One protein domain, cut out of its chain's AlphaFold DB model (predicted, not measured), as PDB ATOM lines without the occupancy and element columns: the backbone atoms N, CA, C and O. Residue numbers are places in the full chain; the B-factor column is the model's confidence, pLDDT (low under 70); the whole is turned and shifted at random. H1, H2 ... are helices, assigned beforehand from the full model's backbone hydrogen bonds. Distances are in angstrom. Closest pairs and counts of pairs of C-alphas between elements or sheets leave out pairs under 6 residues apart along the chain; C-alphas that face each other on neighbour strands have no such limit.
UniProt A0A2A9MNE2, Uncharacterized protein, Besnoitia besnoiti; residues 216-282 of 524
ATOM      1  N   GLN A 216      80.451 115.483  96.076       90.69
ATOM      2  CA  GLN A 216      81.580 114.600  96.376       90.69
ATOM      3  C   GLN A 216      81.342 113.809  97.666       90.69
ATOM      4  O   GLN A 216      81.674 112.625  97.730       90.69
ATOM      5  N   ASN A 217      80.734 114.438  98.674       88.56
ATOM      6  CA  ASN A 217      80.470 113.820  99.969       88.56
ATOM      7  C   ASN A 217      79.449 112.677  99.836       88.56
ATOM      8  O   ASN A 217      79.719 111.555 100.270       88.56
ATOM      9  N   ALA A 218      78.337 112.916  99.131       86.06
ATOM     10  CA  ALA A 218      77.333 111.889  98.842       86.06
ATOM     11  C   ALA A 218      77.902 110.732  97.994       86.06
ATOM     12  O   ALA A 218      77.699 109.559  98.327       86.06
ATOM     13  N   PHE A 219      78.677 111.041  96.945       90.25
ATOM     14  CA  PHE A 219      79.335 110.029  96.114       90.25
ATOM     15  C   PHE A 219      80.263 109.135  96.944       90.25
ATOM     16  O   PHE A 219      80.142 107.909  96.893       90.25
ATOM     17  N   VAL A 220      81.161 109.735  97.735       90.44
ATOM     18  CA  VAL A 220      82.154 109.021  98.551       90.44
ATOM     19  C   VAL A 220      81.472 108.112  99.571       90.44
ATOM     20  O   VAL A 220      81.823 106.935  99.648       90.44
ATOM     21  N   GLN A 221      80.449 108.602 100.280       89.94
ATOM     22  CA  GLN A 221      79.668 107.779 101.210       89.94
ATOM     23  C   GLN A 221      78.983 106.602 100.493       89.94
ATOM     24  O   GLN A 221      79.064 105.469 100.964       89.94
ATOM     25  N   SER A 222      78.385 106.821  99.314       86.81
ATOM     26  CA  SER A 222      77.747 105.742  98.536       86.81
ATOM     27  C   SER A 222      78.741 104.676  98.042       86.81
ATOM     28  O   SER A 222      78.424 103.485  98.005       86.81
ATOM     29  N   GLU A 223      79.965 105.083  97.689       88.81
ATOM     30  CA  GLU A 223      81.017 104.186  97.213       88.81
ATOM     31  C   GLU A 223      81.563 103.327  98.372       88.81
ATOM     32  O   GLU A 223      81.758 102.126  98.190       88.81
ATOM     33  N   ILE A 224      81.712 103.904  99.576       90.81
ATOM     34  CA  ILE A 224      82.087 103.188 100.813       90.81
ATOM     35  C   ILE A 224      80.976 102.227 101.244       90.81
ATOM     36  O   ILE A 224      81.246 101.049 101.463       90.81
ATOM     37  N   GLN A 225      79.721 102.686 101.308       89.12
ATOM     38  CA  GLN A 225      78.580 101.836 101.665       89.12
ATOM     39  C   GLN A 225      78.407 100.648 100.711       89.12
ATOM     40  O   GLN A 225      77.941  99.593 101.141       89.12
ATOM     41  N   ARG A 226      78.797 100.781  99.433       85.00
ATOM     42  CA  ARG A 226      78.846  99.633  98.522       85.00
ATOM     43  C   ARG A 226      79.969  98.667  98.897       85.00
ATOM     44  O   ARG A 226      79.686  97.486  99.031       85.00
ATOM     45  N   ARG A 227      81.201  99.147  99.117       88.00
ATOM     46  CA  ARG A 227      82.342  98.294  99.515       88.00
ATOM     47  C   ARG A 227      82.083  97.534 100.822       88.00
ATOM     48  O   ARG A 227      82.317  96.331 100.871       88.00
ATOM     49  N   LEU A 228      81.473  98.192 101.810       88.62
ATOM     50  CA  LEU A 228      80.988  97.553 103.042       88.62
ATOM     51  C   LEU A 228      80.003  96.401 102.765       88.62
ATOM     52  O   LEU A 228      80.041  95.374 103.429       88.62
ATOM     53  N   LYS A 229      79.128  96.539 101.765       86.12
ATOM     54  CA  LYS A 229      78.121  95.519 101.424       86.12
ATOM     55  C   LYS A 229      78.610  94.424 100.470       86.12
ATOM     56  O   LYS A 229      77.892  93.443 100.309       86.12
ATOM     57  N   SER A 230      79.755  94.591  99.797       82.62
ATOM     58  CA  SER A 230      80.159  93.700  98.690       82.62
ATOM     59  C   SER A 230      81.638  93.301  98.623       82.62
ATOM     60  O   SER A 230      81.981  92.497  97.765       82.62
ATOM     61  N   GLU A 231      82.518  93.862  99.456       84.38
ATOM     62  CA  GLU A 231      83.939  93.473  99.539       84.38
ATOM     63  C   GLU A 231      84.314  93.034 100.956       84.38
ATOM     64  O   GLU A 231      84.769  91.913 101.150       84.38
ATOM     65  N   ASN A 232      84.116  93.906 101.949       83.88
ATOM     66  CA  ASN A 232      84.379  93.597 103.353       83.88
ATOM     67  C   ASN A 232      83.434  94.417 104.253       83.88
ATOM     68  O   ASN A 232      83.542  95.645 104.234       83.88
ATOM     69  N   PRO A 233      82.545  93.783 105.047       87.50
ATOM     70  CA  PRO A 233      81.651  94.480 105.974       87.50
ATOM     71  C   PRO A 233      82.347  95.008 107.234       87.50
ATOM     72  O   PRO A 233      81.858  95.968 107.821       87.50
ATOM     73  N   ASN A 234      83.495  94.433 107.609       88.31
ATOM     74  CA  ASN A 234      84.289  94.809 108.780       88.31
ATOM     75  C   ASN A 234      85.716  95.240 108.359       88.31
ATOM     76  O   ASN A 234      86.691  94.553 108.675       88.31
ATOM     77  N   PRO A 235      85.873  96.335 107.589       88.88
ATOM     78  CA  PRO A 235      87.181  96.867 107.230       88.88
ATOM     79  C   PRO A 235      87.813  97.615 108.405       88.88
ATOM     80  O   PRO A 235      87.130  98.240 109.216       88.88
ATOM     81  N   ASP A 236      89.137  97.621 108.451       92.12
ATOM     82  CA  ASP A 236      89.883  98.457 109.381       92.12
ATOM     83  C   ASP A 236      89.898  99.938 108.930       92.12
ATOM     84  O   ASP A 236      89.667 100.283 107.764       92.12
ATOM     85  N   ASN A 237      90.241 100.838 109.856       92.06
ATOM     86  CA  ASN A 237      90.256 102.281 109.608       92.06
ATOM     87  C   ASN A 237      91.240 102.728 108.502       92.06
ATOM     88  O   ASN A 237      91.006 103.762 107.871       92.06
ATOM     89  N   ARG A 238      92.325 101.985 108.230       93.69
ATOM     90  CA  ARG A 238      93.267 102.286 107.134       93.69
ATOM     91  C   ARG A 238      92.643 101.920 105.788       93.69
ATOM     92  O   ARG A 238      92.715 102.727 104.861       93.69
ATOM     93  N   THR A 239      91.963 100.776 105.699       90.69
ATOM     94  CA  THR A 239      91.206 100.362 104.504       90.69
ATOM     95  C   THR A 239      90.077 101.345 104.177       90.69
ATOM     96  O   THR A 239      89.970 101.791 103.033       90.69
ATOM     97  N   VAL A 240      89.291 101.786 105.169       91.44
ATOM     98  CA  VAL A 240      88.230 102.793 104.951       91.44
ATOM     99  C   VAL A 240      88.807 104.126 104.454       91.44
ATOM    100  O   VAL A 240      88.281 104.702 103.497       91.44
ATOM    101  N   LYS A 241      89.925 104.597 105.027       92.50
ATOM    102  CA  LYS A 241      90.633 105.801 104.543       92.50
ATOM    103  C   LYS A 241      91.157 105.628 103.109       92.50
ATOM    104  O   LYS A 241      91.007 106.539 102.295       92.50
ATOM    105  N   ALA A 242      91.703 104.464 102.754       90.88
ATOM    106  CA  ALA A 242      92.147 104.178 101.387       90.88
ATOM    107  C   ALA A 242      90.978 104.211 100.381       90.88
ATOM    108  O   ALA A 242      91.090 104.814  99.307       90.88
ATOM    109  N   TRP A 243      89.823 103.643 100.745       92.94
ATOM    110  CA  TRP A 243      88.599 103.719  99.942       92.94
ATOM    111  C   TRP A 243      88.077 105.156  99.794       92.94
ATOM    112  O   TRP A 243      87.688 105.540  98.689       92.94
ATOM    113  N   GLN A 244      88.116 105.969 100.858       93.56
ATOM    114  CA  GLN A 244      87.768 107.397 100.814       93.56
ATOM    115  C   GLN A 244      88.656 108.168  99.829       93.56
ATOM    116  O   GLN A 244      88.139 108.906  98.989       93.56
ATOM    117  N   VAL A 245      89.981 107.983  99.888       93.75
ATOM    118  CA  VAL A 245      90.938 108.638  98.978       93.75
ATOM    119  C   VAL A 245      90.695 108.217  97.526       93.75
ATOM    120  O   VAL A 245      90.593 109.076  96.646       93.75
ATOM    121  N   TYR A 246      90.514 106.917  97.268       92.69
ATOM    122  CA  TYR A 246      90.187 106.406  95.935       92.69
ATOM    123  C   TYR A 246      88.868 106.989  95.398       92.69
ATOM    124  O   TYR A 246      88.818 107.462  94.262       92.69
ATOM    125  N   ALA A 247      87.808 107.011  96.214       92.19
ATOM    126  CA  ALA A 247      86.512 107.562  95.828       92.19
ATOM    127  C   ALA A 247      86.578 109.080  95.575       92.19
ATOM    128  O   ALA A 247      86.013 109.556  94.592       92.19
ATOM    129  N   ARG A 248      87.326 109.837  96.393       93.44
ATOM    130  CA  ARG A 248      87.561 111.277  96.184       93.44
ATOM    131  C   ARG A 248      88.304 111.551  94.874       93.44
ATOM    132  O   ARG A 248      87.884 112.440  94.133       93.44
ATOM    133  N   ARG A 249      89.349 110.771  94.553       94.00
ATOM    134  CA  ARG A 249      90.076 110.863  93.271       94.00
ATOM    135  C   ARG A 249      89.150 110.560  92.090       94.00
ATOM    136  O   ARG A 249      89.040 111.387  91.194       94.00
ATOM    137  N   LYS A 250      88.429 109.434  92.146       92.12
ATOM    138  CA  LYS A 250      87.455 108.998  91.130       92.12
ATOM    139  C   LYS A 250      86.331 110.014  90.895       92.12
ATOM    140  O   LYS A 250      85.872 110.158  89.767       92.12
ATOM    141  N   TYR A 251      85.896 110.726  91.936       92.25
ATOM    142  CA  TYR A 251      84.953 111.831  91.786       92.25
ATOM    143  C   TYR A 251      85.566 112.971  90.963       92.25
ATOM    144  O   TYR A 251      85.030 113.323  89.916       92.25
ATOM    145  N   ARG A 252      86.729 113.491  91.386       91.94
ATOM    146  CA  ARG A 252      87.415 114.609  90.713       91.94
ATOM    147  C   ARG A 252      87.728 114.321  89.240       91.94
ATOM    148  O   ARG A 252      87.589 115.214  88.419       91.94
ATOM    149  N   THR A 253      88.094 113.087  88.892       91.88
ATOM    150  CA  THR A 253      88.428 112.704  87.506       91.88
ATOM    151  C   THR A 253      87.225 112.458  86.594       91.88
ATOM    152  O   THR A 253      87.424 112.236  85.404       91.88
ATOM    153  N   SER A 254      85.997 112.375  87.118       90.75
ATOM    154  CA  SER A 254      84.870 111.828  86.336       90.75
ATOM    155  C   SER A 254      83.510 112.489  86.578       90.75
ATOM    156  O   SER A 254      82.594 112.250  85.795       90.75
ATOM    157  N   ALA A 255      83.354 113.335  87.602       91.25
ATOM    158  CA  ALA A 255      82.076 113.984  87.904       91.25
ATOM    159  C   ALA A 255      81.591 114.895  86.764       91.25
ATOM    160  O   ALA A 255      80.449 114.762  86.341       91.25
ATOM    161  N   GLN A 256      82.456 115.747  86.202       90.62
ATOM    162  CA  GLN A 256      82.090 116.655  85.104       90.62
ATOM    163  C   GLN A 256      81.649 115.895  83.837       90.62
ATOM    164  O   GLN A 256      80.647 116.245  83.213       90.62
ATOM    165  N   GLN A 257      82.340 114.804  83.487       92.44
ATOM    166  CA  GLN A 257      81.953 113.939  82.365       92.44
ATOM    167  C   GLN A 257      80.634 113.195  82.647       92.44
ATOM    168  O   GLN A 257      79.809 113.020  81.753       92.44
ATOM    169  N   ALA A 258      80.406 112.771  83.894       88.00
ATOM    170  CA  ALA A 258      79.175 112.095  84.291       88.00
ATOM    171  C   ALA A 258      77.957 113.036  84.335       88.00
ATOM    172  O   ALA A 258      76.868 112.614  83.946       88.00
ATOM    173  N   LEU A 259      78.131 114.285  84.781       89.56
ATOM    174  CA  LEU A 259      77.077 115.303  84.856       89.56
ATOM    175  C   LEU A 259      76.711 115.840  83.465       89.56
ATOM    176  O   LEU A 259      75.540 115.795  83.101       89.56
ATOM    177  N   SER A 260      77.690 116.161  82.616       90.31
ATOM    178  CA  SER A 260      77.421 116.528  81.213       90.31
ATOM    179  C   SER A 260      76.774 115.393  80.399       90.31
ATOM    180  O   SER A 260      75.930 115.634  79.536       90.31
ATOM    181  N   ALA A 261      77.069 114.127  80.719       89.06
ATOM    182  CA  ALA A 261      76.349 112.973  80.168       89.06
ATOM    183  C   ALA A 261      74.922 112.789  80.738       89.06
ATOM    184  O   ALA A 261      74.122 112.049  80.156       89.06
ATOM    185  N   VAL A 262      74.580 113.435  81.858       89.31
ATOM    186  CA  VAL A 262      73.201 113.554  82.361       89.31
ATOM    187  C   VAL A 262      72.483 114.727  81.693       89.31
ATOM    188  O   VAL A 262      71.362 114.534  81.238       89.31
ATOM    189  N   GLU A 263      73.125 115.884  81.543       88.00
ATOM    190  CA  GLU A 263      72.573 117.068  80.862       88.00
ATOM    191  C   GLU A 263      72.172 116.750  79.412       88.00
ATOM    192  O   GLU A 263      71.017 116.939  79.029       88.00
ATOM    193  N   LYS A 264      73.069 116.122  78.636       89.38
ATOM    194  CA  LYS A 264      72.764 115.631  77.275       89.38
ATOM    195  C   LYS A 264      71.595 114.637  77.251       89.38
ATOM    196  O   LYS A 264      70.805 114.610  76.310       89.38
ATOM    197  N   ARG A 265      71.440 113.829  78.305       88.94
ATOM    198  CA  ARG A 265      70.308 112.900  78.455       88.94
ATOM    199  C   ARG A 265      69.016 113.621  78.854       88.94
ATOM    200  O   ARG A 265      67.945 113.170  78.467       88.94
ATOM    201  N   MET A 266      69.091 114.729  79.590       88.19
ATOM    202  CA  MET A 266      67.940 115.586  79.895       88.19
ATOM    203  C   MET A 266      67.434 116.305  78.640       88.19
ATOM    204  O   MET A 266      66.229 116.318  78.412       88.19
ATOM    205  N   GLN A 267      68.326 116.771  77.762       88.00
ATOM    206  CA  GLN A 267      67.955 117.288  76.435       88.00
ATOM    207  C   GLN A 267      67.213 116.224  75.600       88.00
ATOM    208  O   GLN A 267      66.129 116.484  75.080       88.00
ATOM    209  N   GLN A 268      67.727 114.987  75.556       88.38
ATOM    210  CA  GLN A 268      67.045 113.851  74.911       88.38
ATOM    211  C   GLN A 268      65.669 113.542  75.531       88.38
ATOM    212  O   GLN A 268      64.745 113.161  74.817       88.38
ATOM    213  N   ILE A 269      65.514 113.709  76.849       88.62
ATOM    214  CA  ILE A 269      64.237 113.528  77.558       88.62
ATOM    215  C   ILE A 269      63.220 114.609  77.177       88.62
ATOM    216  O   ILE A 269      62.051 114.274  77.011       88.62
ATOM    217  N   VAL A 270      63.642 115.868  77.017       86.31
ATOM    218  CA  VAL A 270      62.761 116.961  76.567       86.31
ATOM    219  C   VAL A 270      62.284 116.703  75.137       86.31
ATOM    220  O   VAL A 270      61.080 116.688  74.903       86.31
ATOM    221  N   ALA A 271      63.191 116.374  74.211       85.94
ATOM    222  CA  ALA A 271      62.823 116.036  72.833       85.94
ATOM    223  C   ALA A 271      61.900 114.800  72.750       85.94
ATOM    224  O   ALA A 271      60.938 114.778  71.982       85.94
ATOM    225  N   ALA A 272      62.148 113.775  73.575       83.50
ATOM    226  CA  ALA A 272      61.281 112.599  73.664       83.50
ATOM    227  C   ALA A 272      59.902 112.914  74.275       83.50
ATOM    228  O   ALA A 272      58.917 112.293  73.883       83.50
ATOM    229  N   GLN A 273      59.819 113.869  75.207       86.00
ATOM    230  CA  GLN A 273      58.553 114.347  75.761       86.00
ATOM    231  C   GLN A 273      57.759 115.149  74.721       86.00
ATOM    232  O   GLN A 273      56.603 114.817  74.486       86.00
ATOM    233  N   GLN A 274      58.389 116.103  74.031       84.38
ATOM    234  CA  GLN A 274      57.754 116.880  72.959       84.38
ATOM    235  C   GLN A 274      57.199 115.969  71.853       84.38
ATOM    236  O   GLN A 274      56.056 116.131  71.436       84.38
ATOM    237  N   LYS A 275      57.960 114.941  71.442       83.12
ATOM    238  CA  LYS A 275      57.499 113.929  70.475       83.12
ATOM    239  C   LYS A 275      56.350 113.054  71.003       83.12
ATOM    240  O   LYS A 275      55.542 112.576  70.214       83.12
ATOM    241  N   LEU A 276      56.270 112.814  72.314       81.06
ATOM    242  CA  LEU A 276      55.145 112.100  72.934       81.06
ATOM    243  C   LEU A 276      53.890 112.986  72.984       81.06
ATOM    244  O   LEU A 276      52.780 112.500  72.781       81.06
ATOM    245  N   GLU A 277      54.067 114.279  73.247       78.88
ATOM    246  CA  GLU A 277      52.996 115.273  73.332       78.88
ATOM    247  C   GLU A 277      52.398 115.563  71.950       78.88
ATOM    248  O   GLU A 277      51.180 115.478  71.806       78.88
ATOM    249  N   SER A 278      53.219 115.735  70.907       75.88
ATOM    250  CA  SER A 278      52.754 115.907  69.517       75.88
ATOM    251  C   SER A 278      52.089 114.664  68.905       75.88
ATOM    252  O   SER A 278      51.506 114.747  67.829       75.88
ATOM    253  N   LEU A 279      52.205 113.496  69.550       71.31
ATOM    254  CA  LEU A 279      51.486 112.266  69.184       71.31
ATOM    255  C   LEU A 279      50.205 112.053  70.009       71.31
ATOM    256  O   LEU A 279      49.382 111.216  69.648       71.31
ATOM    257  N   ARG A 280      50.036 112.773  71.126       69.62
ATOM    258  CA  ARG A 280      48.841 112.717  71.993       69.62
ATOM    259  C   ARG A 280      47.862 113.845  71.703       69.62
ATOM    260  O   ARG A 280      46.656 113.641  71.786       69.62
ATOM    261  N   CYS A 281      48.391 115.009  71.359       50.53
ATOM    262  CA  CYS A 281      47.654 116.132  70.823       50.53
ATOM    263  C   CYS A 281      48.032 116.254  69.342       50.53
ATOM    264  O   CYS A 281      49.104 116.797  69.057       50.53
ATOM    265  N   PRO A 282      47.199 115.783  68.389       50.06
ATOM    266  CA  PRO A 282      47.257 116.363  67.052       50.06
ATOM    267  C   PRO A 282      47.119 117.889  67.198       50.06
ATOM    268  O   PRO A 282      46.414 118.343  68.110       50.06
TER     269      PRO A 282
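What this domain is: This is residues 216 to 282 of the 524 residues of an uncharacterized protein of Besnoitia besnoiti (UniProt A0A2A9MNE2). A small body of two helices, H1 and H2, packed on each other at a steep slant, has one long arm made by H3, of which residues 256 to 280 stick out free. The arm makes most of the length. The printed part has 67 residues with three named helices, H1, H2 and H3 along the chain, no named strand, and is all helix; it is extended, with a radius of gyration of the C-alphas of 19.1 A and spans of 63 by 23 by 15 A.

Where its parts are: H1, residues 216 to 230, begins at C-alpha 216 (81.580, 114.600, 96.376) and is 21.1 A long. H2, residues 237 to 252, is 22.7 A long. H3, residues 255 to 280, is 36.9 A long and ends at C-alpha 280 (48.841, 112.717, 71.993).

How they stand to each other: H1 and H2 touch, closest at the C-alphas of Val 220 and Ala 247, 5.3 A apart. They run opposite ways at a steep tilt of 50 degrees. H2 and H3 meet only through their link. H1 and H3 are apart. In H1 and H2 every O i to N i+4 pair is within hydrogen-bond range; in H3, 20 of 22.

The domain as a whole: The C-alphas farthest apart, of Asp 236 and Pro 282, are 62.7 A apart. The printed part has no cut and no long link. Residues 280 to 282 are under pLDDT 70.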